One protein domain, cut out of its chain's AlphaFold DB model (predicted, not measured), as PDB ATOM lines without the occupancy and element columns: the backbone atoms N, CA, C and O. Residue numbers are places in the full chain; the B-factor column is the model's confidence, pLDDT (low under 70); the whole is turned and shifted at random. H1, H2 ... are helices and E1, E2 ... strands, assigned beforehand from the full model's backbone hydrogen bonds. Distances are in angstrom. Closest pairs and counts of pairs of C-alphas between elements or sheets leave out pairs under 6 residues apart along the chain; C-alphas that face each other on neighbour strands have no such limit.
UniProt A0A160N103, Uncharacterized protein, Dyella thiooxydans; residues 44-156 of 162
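Overview. This is residues 44 to 156 of the 162 residues of an uncharacterized protein of Dyella thiooxydans (UniProt A0A160N103). Two sheets lie face to face as a sandwich, the three strands E1, E2 and E3 against the four strands E6, E5, E4 and E7, and one long helix, H1, covers the other face of the three-strand sheet. That smaller sheet is thus the middle layer, with its strands E2 and E3 nearest to the mean of the C-alphas. The printed part has 113 residues, with one named helix and seven named strands in the order E1 E2 H1 E3 E4 E5 E6 E7, in the class mixed, helices and strands. The larger sheet runs E6 E5 E4 E7, antiparallel throughout, and the smaller E1 E2 E3, mixed. The whole is compact, with a radius of gyration of the C-alphas of 14.1 A and spans of 41 by 31 by 22 A.

Along the chain. E1, residues 44 to 48, begins at C-alpha 44 (36.004, 3.715, -41.870) and is 13.3 A long. E2, residues 54 to 60, is 19.6 A long. H1, residues 63 to 81, is 26.4 A long and begins at C-alpha 63 (24.841, -4.724, -49.153). E3, residues 89 to 95, spans 19.0 A. E4, residues 100 to 108, spans 25.7 A, and E5, residues 114 to 123, spans 26.8 A. E6, residues 133 to 138, is 15.9 A long. E7, residues 151 to 155, is 12.9 A long and ends at C-alpha 155 (22.166, -4.413, -28.156).

Arrangement. E1 and E2 form an antiparallel hairpin, with N 45 and O 57 2.9 A apart. E2, H1 and E3 make a strand-helix-strand unit, two parallel neighbour strands with a helix between, its crossover right-handed; N 56 and O 90 are 2.8 A apart. H1 is on this sheet, the two making two layers, a helix on one face of a sheet; its height over the sheet is 7.4 A, and it lies over E2 and E3. It runs along the strands, at 19 degrees to E3 on the local plane; their closest C-alphas, of Gln 70 and Ala 93, are 4.9 A apart. Every O i to N i+4 pair in H1 is within hydrogen-bond range. The strands of the two sheets of the sandwich stand at 25 degrees; the closest C-alphas of E1 and E6, of Val 47 and Leu 135, are 6.5 A apart. E4, E5 and E6 form a meander, each strand the antiparallel neighbour of the one before, with N 105 and O 118 at 2.8 A and N 119 and O 136 at 2.8 A. With E7, the antiparallel neighbour of E4, they make a Greek key, a meander whose first strand pairs with a fourth; N 108 and O 151 are 2.8 A apart. This sheet is twisted.

Size, cuts and confidence. The two C-alphas farthest apart, of Gly 111 and Ser 128, are 41.4 A from each other. The printed part has no cut. The link E6 to E7 is long, with 12 residues. The mean pLDDT of the printed part is 79.4; it is under 70 at residues 51 and 86, 125 to 131 and 141 to 156.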
ATOM      1  N   VAL A  44      35.286   4.049 -43.105       89.44
ATOM      2  CA  VAL A  44      36.004   3.715 -41.870       89.44
ATOM      3  C   VAL A  44      35.818   4.850 -40.879       89.44
ATOM      4  O   VAL A  44      36.118   6.005 -41.181       89.44
ATOM      5  N   TYR A  45      35.322   4.516 -39.695       89.88
ATOM      6  CA  TYR A  45      35.108   5.450 -38.600       89.88
ATOM      7  C   TYR A  45      35.779   4.898 -37.350       89.88
ATOM      8  O   TYR A  45      35.720   3.699 -37.090       89.88
ATOM      9  N   VAL A  46      36.427   5.764 -36.582       90.38
ATOM     10  CA  VAL A  46      37.148   5.377 -35.370       90.38
ATOM     11  C   VAL A  46      36.667   6.250 -34.224       90.38
ATOM     12  O   VAL A  46      36.405   7.438 -34.416       90.38
ATOM     13  N   VAL A  47      36.526   5.641 -33.055       89.06
ATOM     14  CA  VAL A  47      36.392   6.336 -31.780       89.06
ATOM     15  C   VAL A  47      37.418   5.753 -30.820       89.06
ATOM     16  O   VAL A  47      37.482   4.536 -30.631       89.06
ATOM     17  N   ASP A  48      38.242   6.627 -30.265       87.19
ATOM     18  CA  ASP A  48      39.199   6.294 -29.221       87.19
ATOM     19  C   ASP A  48      38.534   6.470 -27.857       87.19
ATOM     20  O   ASP A  48      37.721   7.377 -27.657       87.19
ATOM     21  N   PHE A  49      38.867   5.586 -26.925       80.94
ATOM     22  CA  PHE A  49      38.516   5.733 -25.520       80.94
ATOM     23  C   PHE A  49      39.770   6.161 -24.753       80.94
ATOM     24  O   PHE A  49      40.875   5.708 -25.060       80.94
ATOM     25  N   ASP A  50      39.603   6.983 -23.714       71.56
ATOM     26  CA  ASP A  50      40.707   7.536 -22.901       71.56
ATOM     27  C   ASP A  50      41.555   6.464 -22.183       71.56
ATOM     28  O   ASP A  50      42.585   6.739 -21.576       71.56
ATOM     29  N   THR A  51      41.124   5.212 -22.259       67.69
ATOM     30  CA  THR A  51      41.704   4.024 -21.639       67.69
ATOM     31  C   THR A  51      42.752   3.311 -22.505       67.69
ATOM     32  O   THR A  51      43.276   2.270 -22.102       67.69
ATOM     33  N   GLY A  52      43.067   3.839 -23.694       70.25
ATOM     34  CA  GLY A  52      44.069   3.270 -24.606       70.25
ATOM     35  C   GLY A  52      43.548   2.138 -25.499       70.25
ATOM     36  O   GLY A  52      44.338   1.418 -26.107       70.25
ATOM     37  N   TYR A  53      42.227   1.979 -25.586       77.38
ATOM     38  CA  TYR A  53      41.537   1.124 -26.553       77.38
ATOM     39  C   TYR A  53      40.511   1.928 -27.349       77.38
ATOM     40  O   TYR A  53      40.192   3.059 -27.001       77.38
ATOM     41  N   GLY A  54      39.998   1.361 -28.439       84.88
ATOM     42  CA  GLY A  54      39.052   2.063 -29.305       84.88
ATOM     43  C   GLY A  54      38.079   1.139 -30.023       84.88
ATOM     44  O   GLY A  54      38.179  -0.089 -29.963       84.88
ATOM     45  N   LEU A  55      37.136   1.734 -30.744       89.06
ATOM     46  CA  LEU A  55      36.250   1.039 -31.670       89.06
ATOM     47  C   LEU A  55      36.510   1.541 -33.092       89.06
ATOM     48  O   LEU A  55      36.468   2.739 -33.365       89.06
ATOM     49  N   LYS A  56      36.727   0.605 -34.014       91.19
ATOM     50  CA  LYS A  56      36.819   0.851 -35.453       91.19
ATOM     51  C   LYS A  56      35.572   0.299 -36.137       91.19
ATOM     52  O   LYS A  56      35.382  -0.911 -36.209       91.19
ATOM     53  N   ALA A  57      34.720   1.174 -36.652       91.00
ATOM     54  CA  ALA A  57      33.527   0.807 -37.400       91.00
ATOM     55  C   ALA A  57      33.775   0.865 -38.912       91.00
ATOM     56  O   ALA A  57      34.137   1.906 -39.462       91.00
ATOM     57  N   LEU A  58      33.539  -0.260 -39.581       92.06
ATOM     58  CA  LEU A  58      33.570  -0.413 -41.030       92.06
ATOM     59  C   LEU A  58      32.127  -0.377 -41.544       92.06
ATOM     60  O   LEU A  58      31.349  -1.294 -41.285       92.06
ATOM     61  N   VAL A  59      31.743   0.693 -42.232       90.19
ATOM     62  CA  VAL A  59      30.354   0.955 -42.628       90.19
ATOM     63  C   VAL A  59      30.171   0.704 -44.119       90.19
ATOM     64  O   VAL A  59      30.767   1.392 -44.951       90.19
ATOM     65  N   GLY A  60      29.315  -0.254 -44.466       89.31
ATOM     66  CA  GLY A  60      28.871  -0.465 -45.840       89.31
ATOM     67  C   GLY A  60      27.608   0.333 -46.144       89.31
ATOM     68  O   GLY A  60      26.622   0.203 -45.426       89.31
ATOM     69  N   HIS A  61      27.615   1.125 -47.216       87.19
ATOM     70  CA  HIS A  61      26.435   1.876 -47.678       87.19
ATOM     71  C   HIS A  61      25.610   1.124 -48.728       87.19
ATOM     72  O   HIS A  61      24.555   1.579 -49.152       87.19
ATOM     73  N   THR A  62      26.085  -0.041 -49.160       86.94
ATOM     74  CA  THR A  62      25.320  -1.016 -49.938       86.94
ATOM     75  C   THR A  62      25.559  -2.397 -49.351       86.94
ATOM     76  O   THR A  62      26.580  -2.621 -48.694       86.94
ATOM     77  N   HIS A  63      24.674  -3.353 -49.636       89.44
ATOM     78  CA  HIS A  63      24.841  -4.724 -49.153       89.44
ATOM     79  C   HIS A  63      26.210  -5.316 -49.544       89.44
ATOM     80  O   HIS A  63      26.906  -5.901 -48.716       89.44
ATOM     81  N   ARG A  64      26.671  -5.082 -50.783       89.44
ATOM     82  CA  ARG A  64      27.995  -5.538 -51.237       89.44
ATOM     83  C   ARG A  64      29.125  -4.923 -50.406       89.44
ATOM     84  O   ARG A  64      30.037  -5.644 -50.004       89.44
ATOM     85  N   GLN A  65      29.068  -3.619 -50.134       89.81
ATOM     86  CA  GLN A  65      30.064  -2.947 -49.294       89.81
ATOM     87  C   GLN A  65      30.033  -3.471 -47.855       89.81
ATOM     88  O   GLN A  65      31.090  -3.700 -47.271       89.81
ATOM     89  N   TYR A  66      28.841  -3.728 -47.309       90.69
ATOM     90  CA  TYR A  66      28.686  -4.312 -45.979       90.69
ATOM     91  C   TYR A  66      29.329  -5.700 -45.900       90.69
ATOM     92  O   TYR A  66      30.084  -5.960 -44.969       90.69
ATOM     93  N   MET A  67      29.157  -6.557 -46.910       93.81
ATOM     94  CA  MET A  67      29.825  -7.865 -46.940       93.81
ATOM     95  C   MET A  67      31.359  -7.744 -46.959       93.81
ATOM     96  O   MET A  67      32.051  -8.549 -46.331       93.81
ATOM     97  N   HIS A  68      31.917  -6.735 -47.636       92.75
ATOM     98  CA  HIS A  68      33.358  -6.454 -47.573       92.75
ATOM     99  C   HIS A  68      33.788  -5.958 -46.186       92.75
ATOM    100  O   HIS A  68      34.784  -6.450 -45.649       92.75
ATOM    101  N   ALA A  69      33.025  -5.039 -45.592       90.31
ATOM    102  CA  ALA A  69      33.260  -4.528 -44.244       90.31
ATOM    103  C   ALA A  69      33.195  -5.652 -43.195       90.31
ATOM    104  O   ALA A  69      34.063  -5.745 -42.332       90.31
ATOM    105  N   GLN A  70      32.222  -6.556 -43.310       94.00
ATOM    106  CA  GLN A  70      32.035  -7.695 -42.415       94.00
ATOM    107  C   GLN A  70      33.226  -8.649 -42.446       94.00
ATOM    108  O   GLN A  70      33.745  -9.014 -41.392       94.00
ATOM    109  N   ARG A  71      33.706  -9.015 -43.640       93.38
ATOM    110  CA  ARG A  71      34.891  -9.878 -43.780       93.38
ATOM    111  C   ARG A  71      36.144  -9.214 -43.218       93.38
ATOM    112  O   ARG A  71      36.911  -9.869 -42.518       93.38
ATOM    113  N   ALA A  72      36.335  -7.924 -43.492       91.25
ATOM    114  CA  ALA A  72      37.480  -7.176 -42.984       91.25
ATOM    115  C   ALA A  72      37.453  -7.051 -41.451       91.25
ATOM    116  O   ALA A  72      38.471  -7.289 -40.803       91.25
ATOM    117  N   ALA A  73      36.288  -6.759 -40.866       90.88
ATOM    118  CA  ALA A  73      36.112  -6.706 -39.418       90.88
ATOM    119  C   ALA A  73      36.371  -8.071 -38.770       90.88
ATOM    120  O   ALA A  73      37.114  -8.155 -37.796       90.88
ATOM    121  N   ALA A  74      35.831  -9.150 -39.346       91.00
ATOM    122  CA  ALA A  74      36.055 -10.505 -38.855       91.00
ATOM    123  C   ALA A  74      37.537 -10.907 -38.912       91.00
ATOM    124  O   ALA A  74      38.048 -11.486 -37.955       91.00
ATOM    125  N   ALA A  75      38.242 -10.574 -39.998       89.88
ATOM    126  CA  ALA A  75      39.673 -10.840 -40.127       89.88
ATOM    127  C   ALA A  75      40.494 -10.056 -39.091       89.88
ATOM    128  O   ALA A  75      41.343 -10.639 -38.414       89.88
ATOM    129  N   ALA A  76      40.208  -8.762 -38.917       86.88
ATOM    130  CA  ALA A  76      40.874  -7.920 -37.925       86.88
ATOM    131  C   ALA A  76      40.655  -8.442 -36.495       86.88
ATOM    132  O   ALA A  76      41.616  -8.614 -35.743       86.88
ATOM    133  N   GLU A  77      39.413  -8.780 -36.140       86.81
ATOM    134  CA  GLU A  77      39.078  -9.338 -34.828       86.81
ATOM    135  C   GLU A  77      39.686 -10.724 -34.601       86.81
ATOM    136  O   GLU A  77      40.142 -11.018 -33.497       86.81
ATOM    137  N   ALA A  78      39.738 -11.576 -35.627       87.94
ATOM    138  CA  ALA A  78      40.376 -12.884 -35.524       87.94
ATOM    139  C   ALA A  78      41.880 -12.756 -35.242       87.94
ATOM    140  O   ALA A  78      42.402 -13.470 -34.384       87.94
ATOM    141  N   MET A  79      42.570 -11.829 -35.915       86.25
ATOM    142  CA  MET A  79      43.986 -11.556 -35.646       86.25
ATOM    143  C   MET A  79      44.189 -10.984 -34.241       86.25
ATOM    144  O   MET A  79      45.061 -11.455 -33.511       86.25
ATOM    145  N   ARG A  80      43.348 -10.031 -33.825       83.50
ATOM    146  CA  ARG A  80      43.396  -9.427 -32.485       83.50
ATOM    147  C   ARG A  80      43.207 -10.472 -31.384       83.50
ATOM    148  O   ARG A  80      44.010 -10.539 -30.459       83.50
ATOM    149  N   LYS A  81      42.189 -11.331 -31.500       82.88
ATOM    150  CA  LYS A  81      41.896 -12.395 -30.520       82.88
ATOM    151  C   LYS A  81      43.003 -13.442 -30.419       82.88
ATOM    152  O   LYS A  81      43.176 -14.037 -29.363       82.88
ATOM    153  N   ARG A  82      43.760 -13.663 -31.497       85.56
ATOM    154  CA  ARG A  82      44.930 -14.557 -31.511       85.56
ATOM    155  C   ARG A  82      46.215 -13.885 -31.014       85.56
ATOM    156  O   ARG A  82      47.254 -14.531 -31.016       85.56
ATOM    157  N   GLY A  83      46.168 -12.604 -30.635       81.00
ATOM    158  CA  GLY A  83      47.358 -11.832 -30.262       81.00
ATOM    159  C   GLY A  83      48.295 -11.536 -31.438       81.00
ATOM    160  O   GLY A  83      49.431 -11.134 -31.223       81.00
ATOM    161  N   LEU A  84      47.833 -11.732 -32.678       79.00
ATOM    162  CA  LEU A  84      48.614 -11.527 -33.904       79.00
ATOM    163  C   LEU A  84      48.491 -10.101 -34.456       79.00
ATOM    164  O   LEU A  84      49.251  -9.713 -35.336       79.00
ATOM    165  N   ALA A  85      47.535  -9.319 -33.954       76.12
ATOM    166  CA  ALA A  85      47.422  -7.896 -34.238       76.12
ATOM    167  C   ALA A  85      47.548  -7.105 -32.935       76.12
ATOM    168  O   ALA A  85      46.726  -7.267 -32.034       76.12
ATOM    169  N   MET A  86      48.520  -6.192 -32.873       66.69
ATOM    170  CA  MET A  86      48.700  -5.244 -31.762       66.69
ATOM    171  C   MET A  86      47.672  -4.095 -31.778       66.69
ATOM    172  O   MET A  86      47.881  -3.059 -31.159       66.69
ATOM    173  N   SER A  87      46.565  -4.244 -32.512       70.56
ATOM    174  CA  SER A  87      45.550  -3.201 -32.639       70.56
ATOM    175  C   SER A  87      44.747  -3.087 -31.338       70.56
ATOM    176  O   SER A  87      44.046  -4.042 -30.989       70.56
ATOM    177  N   PRO A  88      44.754  -1.918 -30.670       77.38
ATOM    178  CA  PRO A  88      43.930  -1.679 -29.487       77.38
ATOM    179  C   PRO A  88      42.444  -1.461 -29.841       77.38
ATOM    180  O   PRO A  88      41.608  -1.248 -28.966       77.38
ATOM    181  N   TYR A  89      42.103  -1.511 -31.133       83.56
ATOM    182  CA  TYR A  89      40.749  -1.312 -31.631       83.56
ATOM    183  C   TYR A  89      39.971  -2.613 -31.740       83.56
ATOM    184  O   TYR A  89      40.418  -3.550 -32.408       83.56
ATOM    185  N   VAL A  90      38.756  -2.610 -31.198       87.69
ATOM    186  CA  VAL A  90      37.729  -3.582 -31.557       87.69
ATOM    187  C   VAL A  90      37.109  -3.166 -32.889       87.69
ATOM    188  O   VAL A  90      36.634  -2.040 -33.034       87.69
ATOM    189  N   THR A  91      37.130  -4.051 -33.881       90.69
ATOM    190  CA  THR A  91      36.636  -3.769 -35.232       90.69
ATOM    191  C   THR A  91      35.250  -4.364 -35.446       90.69
ATOM    192  O   THR A  91      35.034  -5.559 -35.254       90.69
ATOM    193  N   VAL A  92      34.304  -3.538 -35.886       91.31
ATOM    194  CA  VAL A  92      32.909  -3.928 -36.143       91.31
ATOM    195  C   VAL A  92      32.489  -3.547 -37.550       91.31
ATOM    196  O   VAL A  92      32.927  -2.529 -38.078       91.31
ATOM    197  N   ALA A  93      31.604  -4.341 -38.143       93.25
ATOM    198  CA  ALA A  93      30.956  -3.997 -39.400       93.25
ATOM    199  C   ALA A  93      29.540  -3.478 -39.157       93.25
ATOM    200  O   ALA A  93      28.825  -3.978 -38.286       93.25
ATOM    201  N   ILE A  94      29.141  -2.479 -39.937       90.75
ATOM    202  CA  ILE A  94      27.851  -1.805 -39.826       90.75
ATOM    203  C   ILE A  94      27.199  -1.766 -41.205       90.75
ATOM    204  O   ILE A  94      27.801  -1.290 -42.170       90.75
ATOM    205  N   ASP A  95      25.971  -2.270 -41.286       90.75
ATOM    206  CA  ASP A  95      25.139  -2.174 -42.481       90.75
ATOM    207  C   ASP A  95      24.348  -0.860 -42.444       90.75
ATOM    208  O   ASP A  95      23.525  -0.647 -41.555       90.75
ATOM    209  N   ASN A  96      24.630   0.034 -43.389       89.00
ATOM    210  CA  ASN A  96      23.885   1.269 -43.629       89.00
ATOM    211  C   ASN A  96      23.391   1.312 -45.085       89.00
ATOM    212  O   ASN A  96      23.461   2.350 -45.745       89.00
ATOM    213  N   SER A  97      22.947   0.167 -45.612       85.62
ATOM    214  CA  SER A  97      22.354   0.066 -46.952       85.62
ATOM    215  C   SER A  97      20.913   0.591 -47.050       85.62
ATOM    216  O   SER A  97      20.408   0.753 -48.158       85.62
ATOM    217  N   GLY A  98      20.264   0.871 -45.914       83.25
ATOM    218  CA  GLY A  98      18.893   1.386 -45.831       83.25
ATOM    219  C   GLY A  98      18.771   2.917 -45.757       83.25
ATOM    220  O   GLY A  98      19.649   3.672 -46.180       83.25
ATOM    221  N   SER A  99      17.656   3.391 -45.188       81.31
ATOM    222  CA  SER A  99      17.316   4.820 -45.022       81.31
ATOM    223  C   SER A  99      18.115   5.538 -43.924       81.31
ATOM    224  O   SER A  99      18.086   6.767 -43.829       81.31
ATOM    225  N   GLY A 100      18.904   4.801 -43.149       83.62
ATOM    226  CA  GLY A 100      19.724   5.300 -42.054       83.62
ATOM    227  C   GLY A 100      19.790   4.270 -40.937       83.62
ATOM    228  O   GLY A 100      19.104   3.250 -40.979       83.62
ATOM    229  N   LEU A 101      20.634   4.528 -39.944       87.00
ATOM    230  CA  LEU A 101      20.817   3.645 -38.799       87.00
ATOM    231  C   LEU A 101      21.095   4.467 -37.543       87.00
ATOM    232  O   LEU A 101      21.982   5.321 -37.542       87.00
ATOM    233  N   ALA A 102      20.418   4.120 -36.454       89.00
ATOM    234  CA  ALA A 102      20.838   4.439 -35.098       89.00
ATOM    235  C   ALA A 102      21.084   3.124 -34.346       89.00
ATOM    236  O   ALA A 102      20.218   2.248 -34.313       89.00
ATOM    237  N   LYS A 103      22.281   2.940 -33.781       86.19
ATOM    238  CA  LYS A 103      22.646   1.715 -33.055       86.19
ATOM    239  C   LYS A 103      23.563   2.020 -31.883       86.19
ATOM    240  O   LYS A 103      24.496   2.803 -32.021       86.19
ATOM    241  N   GLN A 104      23.356   1.335 -30.766       88.69
ATOM    242  CA  GLN A 104      24.305   1.319 -29.662       88.69
ATOM    243  C   GLN A 104      25.196   0.072 -29.739       88.69
ATOM    244  O   GLN A 104      24.750  -1.032 -30.055       88.69
ATOM    245  N   ILE A 105      26.482   0.254 -29.470       89.12
ATOM    246  CA  ILE A 105      27.476  -0.809 -29.388       89.12
ATOM    247  C   ILE A 105      28.054  -0.774 -27.986       89.12
ATOM    248  O   ILE A 105      28.577   0.253 -27.558       89.12
ATOM    249  N   GLN A 106      27.966  -1.899 -27.286       88.69
ATOM    250  CA  GLN A 106      28.563  -2.055 -25.971       88.69
ATOM    251  C   GLN A 106      29.812  -2.918 -26.107       88.69
ATOM    252  O   GLN A 106      29.793  -3.998 -26.706       88.69
ATOM    253  N   LEU A 107      30.917  -2.413 -25.578       84.38
ATOM    254  CA  LEU A 107      32.140  -3.176 -25.407       84.38
ATOM    255  C   LEU A 107      32.160  -3.719 -23.990       84.38
ATOM    256  O   LEU A 107      31.969  -2.967 -23.037       84.38
ATOM    257  N   MET A 108      32.399  -5.017 -23.866       81.88
ATOM    258  CA  MET A 108      32.416  -5.736 -22.600       81.88
ATOM    259  C   MET A 108      33.775  -6.391 -22.388       81.88
ATOM    260  O   MET A 108      34.378  -6.855 -23.351       81.88
ATOM    261  N   ASP A 109      34.269  -6.464 -21.160       78.06
ATOM    262  CA  ASP A 109      35.466  -7.254 -20.862       78.06
ATOM    263  C   ASP A 109      35.155  -8.763 -20.755       78.06
ATOM    264  O   ASP A 109      34.018  -9.212 -20.907       78.06
ATOM    265  N   ALA A 110      36.184  -9.571 -20.481       76.56
ATOM    266  CA  ALA A 110      36.038 -11.013 -20.264       76.56
ATOM    267  C   ALA A 110      35.150 -11.376 -19.053       76.56
ATOM    268  O   ALA A 110      34.687 -12.511 -18.953       76.56
ATOM    269  N   GLY A 111      34.926 -10.431 -18.136       81.06
ATOM    270  CA  GLY A 111      34.036 -10.560 -16.987       81.06
ATOM    271  C   GLY A 111      32.620 -10.048 -17.250       81.06
ATOM    272  O   GLY A 111      31.861  -9.931 -16.295       81.06
ATOM    273  N   TRP A 112      32.262  -9.751 -18.505       80.50
ATOM    274  CA  TRP A 112      30.959  -9.197 -18.897       80.50
ATOM    275  C   TRP A 112      30.661  -7.811 -18.309       80.50
ATOM    276  O   TRP A 112      29.508  -7.378 -18.268       80.50
ATOM    277  N   ASN A 113      31.687  -7.071 -17.898       81.19
ATOM    278  CA  ASN A 113      31.519  -5.689 -17.469       81.19
ATOM    279  C   ASN A 113      31.529  -4.787 -18.696       81.19
ATOM    280  O   ASN A 113      32.411  -4.915 -19.543       81.19
ATOM    281  N   THR A 114      30.579  -3.857 -18.788       83.06
ATOM    282  CA  THR A 114      30.600  -2.846 -19.852       83.06
ATOM    283  C   THR A 114      31.776  -1.907 -19.617       83.06
ATOM    284  O   THR A 114      31.862  -1.274 -18.570       83.06
ATOM    285  N   VAL A 115      32.680  -1.820 -20.590       79.31
ATOM    286  CA  VAL A 115      33.886  -0.980 -20.528       79.31
ATOM    287  C   VAL A 115      33.792   0.247 -21.427       79.31
ATOM    288  O   VAL A 115      34.478   1.234 -21.188       79.31
ATOM    289  N   ALA A 116      32.938   0.204 -22.451       83.81
ATOM    290  CA  ALA A 116      32.623   1.362 -23.278       83.81
ATOM    291  C   ALA A 116      31.243   1.211 -23.921       83.81
ATOM    292  O   ALA A 116      30.817   0.105 -24.266       83.81
ATOM    293  N   ILE A 117      30.574   2.339 -24.139       87.56
ATOM    294  CA  ILE A 117      29.333   2.424 -24.904       87.56
ATOM    295  C   ILE A 117      29.568   3.390 -26.063       87.56
ATOM    296  O   ILE A 117      30.088   4.490 -25.872       87.56
ATOM    297  N   VAL A 118      29.185   2.986 -27.270       89.19
ATOM    298  CA  VAL A 118      29.272   3.815 -28.475       89.19
ATOM    299  C   VAL A 118      27.913   3.891 -29.140       89.19
ATOM    300  O   VAL A 118      27.380   2.879 -29.592       89.19
ATOM    301  N   ASN A 119      27.383   5.101 -29.264       89.81
ATOM    302  CA  ASN A 119      26.224   5.365 -30.101       89.81
ATOM    303  C   ASN A 119      26.692   5.673 -31.526       89.81
ATOM    304  O   ASN A 119      27.558   6.520 -31.752       89.81
ATOM    305  N   VAL A 120      26.111   4.976 -32.491       89.81
ATOM    306  CA  VAL A 120      26.368   5.130 -33.918       89.81
ATOM    307  C   VAL A 120      25.130   5.716 -34.568       89.81
ATOM    308  O   VAL A 120      24.050   5.137 -34.475       89.81
ATOM    309  N   TYR A 121      25.310   6.825 -35.275       90.19
ATOM    310  CA  TYR A 121      24.265   7.473 -36.057       90.19
ATOM    311  C   TYR A 121      24.733   7.606 -37.493       90.19
ATOM    312  O   TYR A 121      25.698   8.319 -37.759       90.19
ATOM    313  N   CYS A 122      24.059   6.943 -38.420       88.19
ATOM    314  CA  CYS A 122      24.333   7.003 -39.844       88.19
ATOM    315  C   CYS A 122      23.112   7.528 -40.594       88.19
ATOM    316  O   CYS A 122      22.006   7.015 -40.443       88.19
ATOM    317  N   LYS A 123      23.316   8.524 -41.456       85.81
ATOM    318  CA  LYS A 123      22.283   8.969 -42.404       85.81
ATOM    319  C   LYS A 123      22.262   8.027 -43.619       85.81
ATOM    320  O   LYS A 123      23.336   7.720 -44.144       85.81
ATOM    321  N   GLY A 124      21.087   7.619 -44.102       77.56
ATOM    322  CA  GLY A 124      20.931   6.837 -45.345       77.56
ATOM    323  C   GLY A 124      20.618   7.699 -46.574       77.56
ATOM    324  O   GLY A 124      20.284   8.877 -46.446       77.56
ATOM    325  N   GLY A 125      20.854   7.179 -47.784       69.44
ATOM    326  CA  GLY A 125      20.750   7.904 -49.073       69.44
ATOM    327  C   GLY A 125      21.995   7.715 -49.959       69.44
ATOM    328  O   GLY A 125      22.718   6.746 -49.768       69.44
ATOM    329  N   ASP A 126      22.346   8.681 -50.814       64.31
ATOM    330  CA  ASP A 126      23.514   8.598 -51.720       64.31
ATOM    331  C   ASP A 126      24.882   8.401 -50.996       64.31
ATOM    332  O   ASP A 126      25.285   9.253 -50.191       64.31
ATOM    333  N   PRO A 127      25.624   7.301 -51.255       61.28
ATOM    334  CA  PRO A 127      26.947   7.038 -50.670       61.28
ATOM    335  C   PRO A 127      28.038   8.034 -51.097       61.28
ATOM    336  O   PRO A 127      29.086   8.088 -50.459       61.28
ATOM    337  N   SER A 128      27.799   8.842 -52.131       61.12
ATOM    338  CA  SER A 128      28.763   9.812 -52.678       61.12
ATOM    339  C   SER A 128      28.926  11.068 -51.808       61.12
ATOM    340  O   SER A 128      29.856  11.851 -52.001       61.12
ATOM    341  N   ARG A 129      28.034  11.289 -50.831       57.81
ATOM    342  CA  ARG A 129      28.047  12.476 -49.959       57.81
ATOM    343  C   ARG A 129      28.796  12.238 -48.642       57.81
ATOM    344  O   ARG A 129      28.166  11.948 -47.632       57.81
ATOM    345  N   GLY A 130      30.111  12.472 -48.628       64.25
ATOM    346  CA  GLY A 130      30.914  12.770 -47.422       64.25
ATOM    347  C   GLY A 130      30.822  11.792 -46.232       64.25
ATOM    348  O   GLY A 130      30.391  10.650 -46.362       64.25
ATOM    349  N   ARG A 131      31.257  12.232 -45.034       66.19
ATOM    350  CA  ARG A 131      31.116  11.451 -43.787       66.19
ATOM    351  C   ARG A 131      29.650  11.439 -43.346       66.19
ATOM    352  O   ARG A 131      29.101  12.472 -42.973       66.19
ATOM    353  N   ARG A 132      29.028  10.260 -43.379       79.00
ATOM    354  CA  ARG A 132      27.586  10.067 -43.126       79.00
ATOM    355  C   ARG A 132      27.264   9.485 -41.766       79.00
ATOM    356  O   ARG A 132      26.106   9.532 -41.351       79.00
ATOM    357  N   CYS A 133      28.278   8.928 -41.116       87.06
ATOM    358  CA  CYS A 133      28.157   8.362 -39.793       87.06
ATOM    359  C   CYS A 133      28.891   9.207 -38.760       87.06
ATOM    360  O   CYS A 133      29.956   9.771 -39.021       87.06
ATOM    361  N   LYS A 134      28.309   9.260 -37.570       89.50
ATOM    362  CA  LYS A 134      28.890   9.829 -36.367       89.50
ATOM    363  C   LYS A 134      28.926   8.736 -35.309       89.50
ATOM    364  O   LYS A 134      27.906   8.103 -35.043       89.50
ATOM    365  N   LEU A 135      30.102   8.526 -34.732       89.88
ATOM    366  CA  LEU A 135      30.289   7.694 -33.552       89.88
ATOM    367  C   LEU A 135      30.419   8.629 -32.354       89.88
ATOM    368  O   LEU A 135      31.135   9.627 -32.423       89.88
ATOM    369  N   VAL A 136      29.700   8.322 -31.284       89.19
ATOM    370  CA  VAL A 136      29.714   9.083 -30.036       89.19
ATOM    371  C   VAL A 136      30.001   8.103 -28.911       89.19
ATOM    372  O   VAL A 136      29.189   7.214 -28.653       89.19
ATOM    373  N   SER A 137      31.160   8.242 -28.267       87.56
ATOM    374  CA  SER A 137      31.441   7.539 -27.018       87.56
ATOM    375  C   SER A 137      30.576   8.126 -25.905       87.56
ATOM    376  O   SER A 137      30.411   9.341 -25.793       87.56
ATOM    377  N   VAL A 138      29.994   7.248 -25.097       84.94
ATOM    378  CA  VAL A 138      29.227   7.613 -23.906       84.94
ATOM    379  C   VAL A 138      30.047   7.185 -22.690       84.94
ATOM    380  O   VAL A 138      30.538   6.050 -22.676       84.94
ATOM    381  N   PRO A 139      30.222   8.059 -21.681       73.50
ATOM    382  CA  PRO A 139      30.927   7.689 -20.464       73.50
ATOM    383  C   PRO A 139      30.197   6.534 -19.779       73.50
ATOM    384  O   PRO A 139      28.981   6.573 -19.588       73.50
ATOM    385  N   VAL A 140      30.946   5.502 -19.405       74.38
ATOM    386  CA  VAL A 140      30.431   4.418 -18.571       74.38
ATOM    387  C   VAL A 140      30.709   4.810 -17.128       74.38
ATOM    388  O   VAL A 140      31.859   5.043 -16.762       74.38
ATOM    389  N   SER A 141      29.667   4.933 -16.309       58.81
ATOM    390  CA  SER A 141      29.812   5.190 -14.875       58.81
ATOM    391  C   SER A 141      30.431   3.961 -14.204       58.81
ATOM    392  O   SER A 141      29.723   3.064 -13.757       58.81
ATOM    393  N   GLY A 142      31.758   3.876 -14.193       54.09
ATOM    394  CA  GLY A 142      32.500   2.752 -13.634       54.09
ATOM    395  C   GLY A 142      33.992   2.907 -13.891       54.09
ATOM    396  O   GLY A 142      34.405   3.267 -14.990       54.09
ATOM    397  N   SER A 143      34.799   2.680 -12.854       48.25
ATOM    398  CA  SER A 143      36.258   2.799 -12.879       48.25
ATOM    399  C   SER A 143      36.861   2.111 -14.102       48.25
ATOM    400  O   SER A 143      36.609   0.927 -14.313       48.25
ATOM    401  N   ALA A 144      37.667   2.849 -14.871       47.81
ATOM    402  CA  ALA A 144      38.364   2.357 -16.054       47.81
ATOM    403  C   ALA A 144      39.096   1.037 -15.744       47.81
ATOM    404  O   ALA A 144      40.085   1.043 -15.003       47.81
ATOM    405  N   PRO A 145      38.645  -0.110 -16.277       50.50
ATOM    406  CA  PRO A 145      39.423  -1.323 -16.166       50.50
ATOM    407  C   PRO A 145      40.647  -1.189 -17.080       50.50
ATOM    408  O   PRO A 145      40.559  -0.677 -18.200       50.50
ATOM    409  N   GLY A 146      41.806  -1.637 -16.587       53.56
ATOM    410  CA  GLY A 146      43.050  -1.690 -17.359       53.56
ATOM    411  C   GLY A 146      42.914  -2.502 -18.660       53.56
ATOM    412  O   GLY A 146      41.854  -3.071 -18.923       53.56
ATOM    413  N   PRO A 147      43.975  -2.591 -19.482       51.09
ATOM    414  CA  PRO A 147      43.926  -3.175 -20.823       51.09
ATOM    415  C   PRO A 147      43.582  -4.673 -20.778       51.09
ATOM    416  O   PRO A 147      44.448  -5.544 -20.734       51.09
ATOM    417  N   ARG A 148      42.288  -4.987 -20.769       57.34
ATOM    418  CA  ARG A 148      41.726  -6.331 -20.907       57.34
ATOM    419  C   ARG A 148      41.022  -6.412 -22.252       57.34
ATOM    420  O   ARG A 148      40.459  -5.431 -22.728       57.34
ATOM    421  N   MET A 149      41.070  -7.584 -22.885       56.69
ATOM    422  CA  MET A 149      40.453  -7.780 -24.195       56.69
ATOM    423  C   MET A 149      38.943  -7.534 -24.124       56.69
ATOM    424  O   MET A 149      38.205  -8.339 -23.557       56.69
ATOM    425  N   ALA A 150      38.498  -6.439 -24.738       59.50
ATOM    426  CA  ALA A 150      37.086  -6.156 -24.911       59.50
ATOM    427  C   ALA A 150      36.491  -7.011 -26.048       59.50
ATOM    428  O   ALA A 150      37.127  -7.267 -27.080       59.50
ATOM    429  N   SER A 151      35.260  -7.458 -25.844       58.97
ATOM    430  CA  SER A 151      34.397  -8.157 -26.789       58.97
ATOM    431  C   SER A 151      33.149  -7.312 -27.036       58.97
ATOM    432  O   SER A 151      32.646  -6.646 -26.139       58.97
ATOM    433  N   THR A 152      32.648  -7.305 -28.265       57.78
ATOM    434  CA  THR A 152      31.437  -6.558 -28.634       57.78
ATOM    435  C   THR A 152      30.173  -7.339 -28.322       57.78
ATOM    436  O   THR A 152      30.012  -8.451 -28.830       57.78
ATOM    437  N   LEU A 153      29.236  -6.707 -27.620       55.31
ATOM    438  CA  LEU A 153      27.833  -7.106 -27.584       55.31
ATOM    439  C   LEU A 153      27.010  -6.085 -28.384       55.31
ATOM    440  O   LEU A 153      27.119  -4.872 -28.195       55.31
ATOM    441  N   SER A 154      26.200  -6.571 -29.325       51.34
ATOM    442  CA  SER A 154      25.234  -5.733 -30.042       51.34
ATOM    443  C   SER A 154      23.909  -5.747 -29.288       51.34
ATOM    444  O   SER A 154      23.232  -6.769 -29.302       51.34
ATOM    445  N   VAL A 155      23.525  -4.624 -28.682       36.38
ATOM    446  CA  VAL A 155      22.166  -4.413 -28.156       36.38
ATOM    447  C   VAL A 155      21.464  -3.407 -29.069       36.38
ATOM    448  O   VAL A 155      22.037  -2.377 -29.422       36.38
ATOM    449  N   ALA A 156      20.263  -3.747 -29.537       32.94
ATOM    450  CA  ALA A 156      19.494  -2.950 -30.490       32.94
ATOM    451  C   ALA A 156      18.340  -2.179 -29.822       32.94
ATOM    452  O   ALA A 156      17.776  -2.662 -28.845       32.94
TER     453      ALA A 156